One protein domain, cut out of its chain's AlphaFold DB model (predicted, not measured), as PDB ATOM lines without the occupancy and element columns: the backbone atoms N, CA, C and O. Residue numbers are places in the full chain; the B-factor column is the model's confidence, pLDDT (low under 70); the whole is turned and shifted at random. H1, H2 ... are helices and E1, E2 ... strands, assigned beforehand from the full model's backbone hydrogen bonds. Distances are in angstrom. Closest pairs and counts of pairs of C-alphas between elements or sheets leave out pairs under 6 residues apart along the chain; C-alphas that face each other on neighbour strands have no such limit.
ATOM      1  N   TYR A  57     183.078 209.949 135.354       94.81
ATOM      2  CA  TYR A  57     183.293 208.629 134.770       94.81
ATOM      3  C   TYR A  57     183.265 208.731 133.246       94.81
ATOM      4  O   TYR A  57     182.405 209.398 132.678       94.81
ATOM      5  N   CYS A  58     184.242 208.124 132.579       94.12
ATOM      6  CA  CYS A  58     184.262 208.044 131.125       94.12
ATOM      7  C   CYS A  58     183.767 206.665 130.700       94.12
ATOM      8  O   CYS A  58     184.469 205.693 130.952       94.12
ATOM      9  N   GLU A  59     182.625 206.589 130.020       90.62
ATOM     10  CA  GLU A  59     182.066 205.316 129.540       90.62
ATOM     11  C   GLU A  59     182.972 204.656 128.492       90.62
ATOM     12  O   GLU A  59     183.295 203.483 128.634       90.62
ATOM     13  N   ASP A  60     183.494 205.424 127.529       90.75
ATOM     14  CA  ASP A  60     184.366 204.892 126.466       90.75
ATOM     15  C   ASP A  60     185.686 204.293 126.987       90.75
ATOM     16  O   ASP A  60     186.192 203.324 126.435       90.75
ATOM     17  N   CYS A  61     186.280 204.889 128.029       89.25
ATOM     18  CA  CYS A  61     187.535 204.402 128.620       89.25
ATOM     19  C   CYS A  61     187.318 203.516 129.849       89.25
ATOM     20  O   CYS A  61     188.303 203.031 130.391       89.25
ATOM     21  N   GLN A  62     186.084 203.417 130.349       89.19
ATOM     22  CA  GLN A  62     185.727 202.766 131.615       89.19
ATOM     23  C   GLN A  62     186.632 203.177 132.794       89.19
ATOM     24  O   GLN A  62     187.065 202.365 133.602       89.19
ATOM     25  N   GLN A  63     186.960 204.471 132.887       90.50
ATOM     26  CA  GLN A  63     187.916 204.999 133.867       90.50
ATOM     27  C   GLN A  63     187.399 206.256 134.567       90.50
ATOM     28  O   GLN A  63     186.726 207.109 133.974       90.50
ATOM     29  N   ILE A  64     187.805 206.402 135.828       93.06
ATOM     30  CA  ILE A  64     187.578 207.588 136.657       93.06
ATOM     31  C   ILE A  64     188.434 208.753 136.151       93.06
ATOM     32  O   ILE A  64     189.613 208.591 135.826       93.06
ATOM     33  N   ARG A  65     187.849 209.953 136.110       93.88
ATOM     34  CA  ARG A  65     188.514 211.202 135.724       93.88
ATOM     35  C   ARG A  65     188.282 212.279 136.785       93.88
ATOM     36  O   ARG A  65     187.145 212.565 137.148       93.88
ATOM     37  N   CYS A  66     189.357 212.902 137.261       92.94
ATOM     38  CA  CYS A  66     189.310 213.977 138.255       92.94
ATOM     39  C   CYS A  66     189.338 215.374 137.613       92.94
ATOM     40  O   CYS A  66     189.701 215.511 136.442       92.94
ATOM     41  N   PRO A  67     189.040 216.445 138.374       90.94
ATOM     42  CA  PRO A  67     189.115 217.819 137.874       90.94
ATOM     43  C   PRO A  67     190.486 218.222 137.311       90.94
ATOM     44  O   PRO A  67     190.552 219.134 136.496       90.94
ATOM     45  N   ARG A  68     191.569 217.546 137.714       90.94
ATOM     46  CA  ARG A  68     192.935 217.851 137.268       90.94
ATOM     47  C   ARG A  68     193.293 217.239 135.914       90.94
ATOM     48  O   ARG A  68     194.047 217.847 135.163       90.94
ATOM     49  N   CYS A  69     192.811 216.033 135.607       91.06
ATOM     50  CA  CYS A  69     193.180 215.341 134.366       91.06
ATOM     51  C   CYS A  69     192.244 215.655 133.195       91.06
ATOM     52  O   CYS A  69     192.524 215.288 132.061       91.06
ATOM     53  N   VAL A  70     191.089 216.248 133.472       93.50
ATOM     54  CA  VAL A  70     190.062 216.533 132.476       93.50
ATOM     55  C   VAL A  70     190.420 217.776 131.673       93.50
ATOM     56  O   VAL A  70     190.848 218.783 132.230       93.50
ATOM     57  N   ASN A  71     190.167 217.727 130.366       94.38
ATOM     58  CA  ASN A  71     190.337 218.889 129.503       94.38
ATOM     59  C   ASN A  71     189.081 219.760 129.561       94.38
ATOM     60  O   ASN A  71     187.977 219.288 129.265       94.38
ATOM     61  N   GLU A  72     189.250 221.024 129.942       94.88
ATOM     62  CA  GLU A  72     188.166 222.002 129.996       94.88
ATOM     63  C   GLU A  72     188.119 222.844 128.717       94.88
ATOM     64  O   GLU A  72     189.127 223.372 128.257       94.88
ATOM     65  N   GLU A  73     186.921 223.002 128.162       92.69
ATOM     66  CA  GLU A  73     186.648 223.862 127.012       92.69
ATOM     67  C   GLU A  73     185.578 224.890 127.383       92.69
ATOM     68  O   GLU A  73     184.548 224.549 127.972       92.69
ATOM     69  N   ASN A  74     185.800 226.151 127.016       92.25
ATOM     70  CA  ASN A  74     184.819 227.212 127.229       92.25
ATOM     71  C   ASN A  74     183.659 227.054 126.236       92.25
ATOM     72  O   ASN A  74     183.870 227.060 125.025       92.25
ATOM     73  N   VAL A  75     182.435 226.943 126.753       90.62
ATOM     74  CA  VAL A  75     181.212 226.768 125.952       90.62
ATOM     75  C   VAL A  75     180.555 228.118 125.691       90.62
ATOM     76  O   VAL A  75     180.305 228.472 124.544       90.62
ATOM     77  N   THR A  76     180.296 228.880 126.754       91.81
ATOM     78  CA  THR A  76     179.676 230.208 126.685       91.81
ATOM     79  C   THR A  76     180.280 231.133 127.733       91.81
ATOM     80  O   THR A  76     180.682 230.689 128.814       91.81
ATOM     81  N   TYR A  77     180.339 232.426 127.412       93.69
ATOM     82  CA  TYR A  77     180.687 233.491 128.349       93.69
ATOM     83  C   TYR A  77     179.406 234.185 128.789       93.69
ATOM     84  O   TYR A  77     178.493 234.357 127.983       93.69
ATOM     85  N   TYR A  78     179.311 234.580 130.052       94.62
ATOM     86  CA  TYR A  78     178.126 235.266 130.547       94.62
ATOM     87  C   TYR A  78     178.424 236.193 131.719       94.62
ATOM     88  O   TYR A  78     179.374 235.987 132.474       94.62
ATOM     89  N   CYS A  79     177.592 237.213 131.900       94.56
ATOM     90  CA  CYS A  79     177.666 238.072 133.080       94.56
ATOM     91  C   CYS A  79     176.952 237.403 134.268       94.56
ATOM     92  O   CYS A  79     175.784 237.038 134.125       94.56
ATOM     93  N   PRO A  80     177.585 237.267 135.449       93.56
ATOM     94  CA  PRO A  80     176.942 236.655 136.612       93.56
ATOM     95  C   PRO A  80     175.788 237.492 137.186       93.56
ATOM     96  O   PRO A  80     174.945 236.929 137.871       93.56
ATOM     97  N   ASN A  81     175.737 238.799 136.901       93.25
ATOM     98  CA  ASN A  81     174.693 239.691 137.412       93.25
ATOM     99  C   ASN A  81     173.437 239.690 136.519       93.25
ATOM    100  O   ASN A  81     172.355 239.340 136.969       93.25
ATOM    101  N   CYS A  82     173.568 240.021 135.227       92.81
ATOM    102  CA  CYS A  82     172.413 240.064 134.313       92.81
ATOM    103  C   CYS A  82     172.126 238.746 133.578       92.81
ATOM    104  O   CYS A  82     171.200 238.699 132.770       92.81
ATOM    105  N   LEU A  83     172.935 237.704 133.798       93.56
ATOM    106  CA  LEU A  83     172.831 236.390 133.143       93.56
ATOM    107  C   LEU A  83     172.823 236.453 131.606       93.56
ATOM    108  O   LEU A  83     172.356 235.531 130.937       93.56
ATOM    109  N   PHE A  84     173.358 237.535 131.037       92.62
ATOM    110  CA  PHE A  84     173.445 237.710 129.596       92.62
ATOM    111  C   PHE A  84     174.613 236.913 129.020       92.62
ATOM    112  O   PHE A  84     175.733 237.012 129.522       92.62
ATOM    113  N   GLU A  85     174.339 236.156 127.960       93.12
ATOM    114  CA  GLU A  85     175.337 235.422 127.186       93.12
ATOM    115  C   GLU A  85     176.088 236.369 126.246       93.12
ATOM    116  O   GLU A  85     175.476 237.121 125.488       93.12
ATOM    117  N   VAL A  86     177.418 236.324 126.288       92.81
ATOM    118  CA  VAL A  86     178.297 237.160 125.471       92.81
ATOM    119  C   VAL A  86     179.019 236.281 124.438       92.81
ATOM    120  O   VAL A  86     179.734 235.348 124.823       92.81
ATOM    121  N   PRO A  87     178.871 236.559 123.129       90.62
ATOM    122  CA  PRO A  87     179.609 235.860 122.082       90.62
ATOM    123  C   PRO A  87     181.124 236.077 122.178       90.62
ATOM    124  O   PRO A  87     181.598 237.151 122.545       90.62
ATOM    125  N   SER A  88     181.907 235.080 121.762       88.62
ATOM    126  CA  SER A  88     183.376 235.140 121.793       88.62
ATOM    127  C   SER A  88     183.984 236.219 120.885       88.62
ATOM    128  O   SER A  88     185.092 236.678 121.157       88.62
ATOM    129  N   SER A  89     183.274 236.652 119.836       88.38
ATOM    130  CA  SER A  89     183.668 237.786 118.990       88.38
ATOM    131  C   SER A  89     183.748 239.083 119.789       88.38
ATOM    132  O   SER A  89     184.738 239.803 119.681       88.38
ATOM    133  N   ASN A  90     182.747 239.337 120.635       88.31
ATOM    134  CA  ASN A  90     182.659 240.550 121.440       88.31
ATOM    135  C   ASN A  90     183.750 240.580 122.507       88.31
ATOM    136  O   ASN A  90     184.295 241.639 122.780       88.31
ATOM    137  N   LEU A  91     184.150 239.422 123.045       88.75
ATOM    138  CA  LEU A  91     185.255 239.365 124.005       88.75
ATOM    139  C   LEU A  91     186.583 239.857 123.418       88.75
ATOM    140  O   LEU A  91     187.405 240.411 124.144       88.75
ATOM    141  N   ARG A  92     186.812 239.653 122.114       85.19
ATOM    142  CA  ARG A  92     188.042 240.113 121.452       85.19
ATOM    143  C   ARG A  92     188.068 241.627 121.258       85.19
ATOM    144  O   ARG A  92     189.154 242.196 121.244       85.19
ATOM    145  N   SER A  93     186.909 242.259 121.073       84.38
ATOM    146  CA  SER A  93     186.797 243.701 120.820       84.38
ATOM    147  C   SER A  93     186.545 244.524 122.084       84.38
ATOM    148  O   SER A  93     187.116 245.595 122.226       84.38
ATOM    149  N   GLU A  94     185.690 244.036 122.985       83.12
ATOM    150  CA  GLU A  94     185.204 244.746 124.179       83.12
ATOM    151  C   GLU A  94     185.860 244.251 125.482       83.12
ATOM    152  O   GLU A  94     185.692 244.863 126.533       83.12
ATOM    153  N   GLY A  95     186.623 243.154 125.426       87.31
ATOM    154  CA  GLY A  95     187.298 242.564 126.582       87.31
ATOM    155  C   GLY A  95     186.441 241.559 127.360       87.31
ATOM    156  O   GLY A  95     185.409 241.073 126.907       87.31
ATOM    157  N   ASN A  96     186.895 241.200 128.560       91.00
ATOM    158  CA  ASN A  96     186.292 240.160 129.407       91.00
ATOM    159  C   ASN A  96     185.316 240.712 130.466       91.00
ATOM    160  O   ASN A  96     185.064 240.053 131.479       91.00
ATOM    161  N   ARG A  97     184.768 241.911 130.251       91.31
ATOM    162  CA  ARG A  97     183.859 242.598 131.180       91.31
ATOM    163  C   ARG A  97     182.464 242.742 130.581       91.31
ATOM    164  O   ARG A  97     182.274 242.671 129.371       91.31
ATOM    165  N   CYS A  98     181.462 242.906 131.436       92.38
ATOM    166  CA  CYS A  98     180.096 243.124 130.983       92.38
ATOM    167  C   CYS A  98     179.947 244.514 130.350       92.38
ATOM    168  O   CYS A  98     180.156 245.517 131.022       92.38
ATOM    169  N   THR A  99     179.503 244.566 129.093       89.88
ATOM    170  CA  THR A  99     179.235 245.819 128.363       89.88
ATOM    171  C   THR A  99     177.810 246.349 128.529       89.88
ATOM    172  O   THR A  99     177.374 247.275 127.846       89.88
ATOM    173  N   LEU A 314     183.182 241.055 135.868       93.12
ATOM    174  CA  LEU A 314     183.943 240.036 135.139       93.12
ATOM    175  C   LEU A 314     182.998 238.984 134.547       93.12
ATOM    176  O   LEU A 314     182.176 238.400 135.263       93.12
ATOM    177  N   LEU A 315     183.143 238.705 133.253       94.44
ATOM    178  CA  LEU A 315     182.409 237.623 132.606       94.44
ATOM    179  C   LEU A 315     182.888 236.264 133.140       94.44
ATOM    180  O   LEU A 315     184.082 236.021 133.304       94.44
ATOM    181  N   ARG A 316     181.944 235.355 133.390       94.50
ATOM    182  CA  ARG A 316     182.203 233.962 133.776       94.50
ATOM    183  C   ARG A 316     182.025 233.031 132.583       94.50
ATOM    184  O   ARG A 316     181.394 233.395 131.593       94.50
ATOM    185  N   THR A 317     182.565 231.819 132.685       93.31
ATOM    186  CA  THR A 317     182.444 230.796 131.641       93.31
ATOM    187  C   THR A 317     181.665 229.584 132.115       93.31
ATOM    188  O   THR A 317     181.874 229.087 133.221       93.31
ATOM    189  N   LYS A 318     180.796 229.058 131.244       93.06
ATOM    190  CA  LYS A 318     180.362 227.661 131.332       93.06
ATOM    191  C   LYS A 318     181.397 226.797 130.628       93.06
ATOM    192  O   LYS A 318     181.797 227.106 129.506       93.06
ATOM    193  N   ARG A 319     181.826 225.721 131.284       93.44
ATOM    194  CA  ARG A 319     182.889 224.842 130.790       93.44
ATOM    195  C   ARG A 319     182.339 223.451 130.509       93.44
ATOM    196  O   ARG A 319     181.616 222.896 131.333       93.44
ATOM    197  N   SER A 320     182.675 222.899 129.351       95.06
ATOM    198  CA  SER A 320     182.509 221.477 129.063       95.06
ATOM    199  C   SER A 320     183.797 220.744 129.383       95.06
ATOM    200  O   SER A 320     184.886 221.299 129.272       95.06
ATOM    201  N   LYS A 321     183.655 219.484 129.767       95.56
ATOM    202  CA  LYS A 321     184.740 218.629 130.222       95.56
ATOM    203  C   LYS A 321     184.874 217.441 129.287       95.56
ATOM    204  O   LYS A 321     183.875 216.780 128.987       95.56
ATOM    205  N   ARG A 322     186.101 217.166 128.851       95.19
ATOM    206  CA  ARG A 322     186.443 216.025 127.998       95.19
ATOM    207  C   ARG A 322     187.435 215.098 128.670       95.19
ATOM    208  O   ARG A 322     188.332 215.536 129.390       95.19
ATOM    209  N   CYS A 323     187.289 213.812 128.381       93.62
ATOM    210  CA  CYS A 323     188.288 212.819 128.731       93.62
ATOM    211  C   CYS A 323     189.622 213.166 128.038       93.62
ATOM    212  O   CYS A 323     189.618 213.430 126.833       93.62
ATOM    213  N   PRO A 324     190.762 213.159 128.748       90.25
ATOM    214  CA  PRO A 324     192.059 213.459 128.142       90.25
ATOM    215  C   PRO A 324     192.511 212.399 127.125       90.25
ATOM    216  O   PRO A 324     193.254 212.733 126.208       90.25
ATOM    217  N   VAL A 325     192.054 211.147 127.273       90.56
ATOM    218  CA  VAL A 325     192.473 210.003 126.445       90.56
ATOM    219  C   VAL A 325     191.639 209.915 125.164       90.56
ATOM    220  O   VAL A 325     192.147 210.170 124.078       90.56
ATOM    221  N   CYS A 326     190.338 209.627 125.274       91.75
ATOM    222  CA  CYS A 326     189.459 209.438 124.111       91.75
ATOM    223  C   CYS A 326     188.793 210.726 123.595       91.75
ATOM    224  O   CYS A 326     188.092 210.695 122.590       91.75
ATOM    225  N   ARG A 327     188.961 211.868 124.281       92.56
ATOM    226  CA  ARG A 327     188.289 213.153 123.974       92.56
ATOM    227  C   ARG A 327     186.751 213.120 124.019       92.56
ATOM    228  O   ARG A 327     186.113 214.119 123.661       92.56
ATOM    229  N   HIS A 328     186.161 212.035 124.532       93.50
ATOM    230  CA  HIS A 328     184.731 211.926 124.813       93.50
ATOM    231  C   HIS A 328     184.273 213.030 125.770       93.50
ATOM    232  O   HIS A 328     184.977 213.387 126.721       93.50
ATOM    233  N   ILE A 329     183.086 213.583 125.523       94.50
ATOM    234  CA  ILE A 329     182.519 214.652 126.347       94.50
ATOM    235  C   ILE A 329     181.867 214.030 127.580       94.50
ATOM    236  O   ILE A 329     180.764 213.514 127.501       94.50
ATOM    237  N   ILE A 330     182.523 214.132 128.730       95.06
ATOM    238  CA  ILE A 330     182.039 213.553 129.994       95.06
ATOM    239  C   ILE A 330     181.084 214.487 130.751       95.06
ATOM    240  O   ILE A 330     180.217 214.046 131.502       95.06
ATOM    241  N   SER A 331     181.199 215.802 130.542       94.56
ATOM    242  CA  SER A 331     180.229 216.765 131.064       94.56
ATOM    243  C   SER A 331     180.027 217.911 130.085       94.56
ATOM    244  O   SER A 331     180.982 218.543 129.630       94.56
ATOM    245  N   LYS A 332     178.764 218.197 129.769       94.81
ATOM    246  CA  LYS A 332     178.371 219.327 128.932       94.81
ATOM    247  C   LYS A 332     177.166 220.033 129.542       94.81
ATOM    248  O   LYS A 332     176.061 219.488 129.463       94.81
ATOM    249  N   PRO A 333     177.344 221.225 130.135       93.81
ATOM    250  CA  PRO A 333     176.213 222.039 130.556       93.81
ATOM    251  C   PRO A 333     175.418 222.522 129.335       93.81
ATOM    252  O   PRO A 333     175.949 222.607 128.225       93.81
ATOM    253  N   GLU A 334     174.141 222.843 129.528       91.69
ATOM    254  CA  GLU A 334     173.372 223.549 128.502       91.69
ATOM    255  C   GLU A 334     173.903 224.976 128.294       91.69
ATOM    256  O   GLU A 334     174.300 225.658 129.244       91.69
ATOM    257  N   ASN A 335     173.868 225.449 127.044       87.12
ATOM    258  CA  ASN A 335     174.342 226.786 126.676       87.12
ATOM    259  C   ASN A 335     173.563 227.900 127.389       87.12
ATOM    260  O   ASN A 335     174.161 228.893 127.797       87.12
ATOM    261  N   LYS A 336     172.248 227.706 127.591       90.81
ATOM    262  CA  LYS A 336     171.370 228.678 128.257       90.81
ATOM    263  C   LYS A 336     171.925 229.023 129.632       90.81
ATOM    264  O   LYS A 336     172.020 228.152 130.495       90.81
ATOM    265  N   VAL A 337     172.260 230.291 129.854       89.88
ATOM    266  CA  VAL A 337     172.929 230.755 131.081       89.88
ATOM    267  C   VAL A 337     172.101 230.461 132.333       89.88
ATOM    268  O   VAL A 337     172.645 229.946 133.305       89.88
ATOM    269  N   THR A 338     170.787 230.677 132.263       91.12
ATOM    270  CA  THR A 338     169.829 230.454 133.360       91.12
ATOM    271  C   THR A 338     169.589 228.980 133.697       91.12
ATOM    272  O   THR A 338     169.066 228.680 134.766       91.12
ATOM    273  N   SER A 339     169.958 228.047 132.811       91.56
ATOM    274  CA  SER A 339     169.746 226.614 133.025       91.56
ATOM    275  C   SER A 339     170.861 226.009 133.878       91.56
ATOM    276  O   SER A 339     172.051 226.186 133.592       91.56
ATOM    277  N   THR A 340     170.467 225.240 134.891       89.75
ATOM    278  CA  THR A 340     171.345 224.372 135.695       89.75
ATOM    279  C   THR A 340     171.435 222.952 135.129       89.75
ATOM    280  O   THR A 340     172.141 222.103 135.676       89.75
ATOM    281  N   ARG A 341     170.723 222.669 134.030       93.38
ATOM    282  CA  ARG A 341     170.685 221.347 133.413       93.38
ATOM    283  C   ARG A 341     171.949 221.077 132.603       93.38
ATOM    284  O   ARG A 341     172.545 221.958 131.976       93.38
ATOM    285  N   PHE A 342     172.331 219.808 132.597       91.81
ATOM    286  CA  PHE A 342     173.406 219.281 131.774       91.81
ATOM    287  C   PHE A 342     172.814 218.518 130.593       91.81
ATOM    288  O   PHE A 342     171.896 217.719 130.769       91.81
ATOM    289  N   LYS A 343     173.368 218.751 129.401       93.31
ATOM    290  CA  LYS A 343     173.072 217.950 128.210       93.31
ATOM    291  C   LYS A 343     173.730 216.573 128.308       93.31
ATOM    292  O   LYS A 343     173.135 215.590 127.896       93.31
ATOM    293  N   ILE A 344     174.951 216.523 128.845       92.56
ATOM    294  CA  ILE A 344     175.695 215.287 129.122       92.56
ATOM    295  C   ILE A 344     176.236 215.381 130.544       92.56
ATOM    296  O   ILE A 344     176.819 216.409 130.909       92.56
ATOM    297  N   ARG A 345     176.021 214.342 131.354       93.75
ATOM    298  CA  ARG A 345     176.339 214.359 132.786       93.75
ATOM    299  C   ARG A 345     176.831 212.995 133.284       93.75
ATOM    300  O   ARG A 345     176.102 212.311 133.994       93.75
ATOM    301  N   LEU A 346     178.074 212.639 132.959       94.12
ATOM    302  CA  LEU A 346     178.709 211.391 133.399       94.12
ATOM    303  C   LEU A 346     179.441 211.584 134.744       94.12
ATOM    304  O   LEU A 346     180.669 211.648 134.817       94.12
ATOM    305  N   VAL A 347     178.677 211.770 135.828       93.94
ATOM    306  CA  VAL A 347     179.237 211.912 137.191       93.94
ATOM    307  C   VAL A 347     179.597 210.542 137.740       93.94
ATOM    308  O   VAL A 347     178.779 209.632 137.655       93.94
TER     309      VAL A 347
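This is residues 57 to 99 and 314 to 347 of the 553 residues of an uncharacterized protein of Stachybotrys chartarum (strain CBS 109288 / IBT 7711) (UniProt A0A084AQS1). The shape is a long, narrow ribbon: E2 and E3 run side by side along the length as a two-stranded antiparallel pair, and E4 and E5 widen the sheet beside the part of E3 near its last residues. Loops make the two ends, with E1 and residues 57 to 70 at one end and H1 with the loop of residues 79 to 87 at the other. The printed part has 77 residues, with five named strands and one named helix in the order E1, E2, H1, E3, E4, E5; the sheet runs E2, E3, E4, E5, antiparallel throughout. The class is mixed, helices and strands, with under half of the residues in named elements. The whole is elongated, 44 by 23 by 17 A, and only just loose, close to compact, with a radius of gyration of the C-alphas of 14.2 A.

Start at residues 57 to 58, which pair antiparallel with residues 63 to 64 of E1, residues 63 to 65; E1 pairs with no named strand. Next comes E2, residues 71 to 78, an edge strand that bends by 53 degrees at residue 75. Its residues 77 to 78 pair antiparallel with residues 85 to 86. H1, residues 88 to 94, is only just on the sheet, with 5 pairs of C-alphas within 10 A, and only grazes it with residues 88 to 91; the closest C-alphas of E2 and H1 are those of Tyr 77 and Ser 88, 7.3 A apart. In H1, 1 of 3 O i to N i+4 pairs and 3 of 4 O i to N i+3 pairs are within hydrogen-bond range. Past the cut, E3, residues 316 to 322, is antiparallel to E2 at 151 degrees; look for N 75 and O 318, 2.8 A apart, within hydrogen-bond range. E3, E4, residues 329 to 333, and E5, residues 342 to 345, form a meander, each strand the antiparallel neighbour of the one before. In the hairpin of E3 and E4, N 321 and O 331 are 2.8 A apart; in that of E4 and E5, N 343 and O 332 are 2.8 A apart.

Find C-alpha 63 at (187.916, 204.999, 133.867), where E1 begins; it is 6.5 A long. E2 runs 20.5 A from C-alpha 71 at (190.337, 218.889, 129.503), and H1 spans 10.1 A. E3 is 19.3 A long and E4 10.6 A; E5 covers 5.8 A, ending at C-alpha 345 at (176.339, 214.359, 132.786).

The C-alphas farthest apart, those of Gln 62 and Thr 99, are 43.7 A apart. Residues 100 to 313 are not printed, and C-alphas 99 and 314 are 10.1 A apart across the cut. Of the links printed whole, none is long. No printed residue is under 70 in pLDDT.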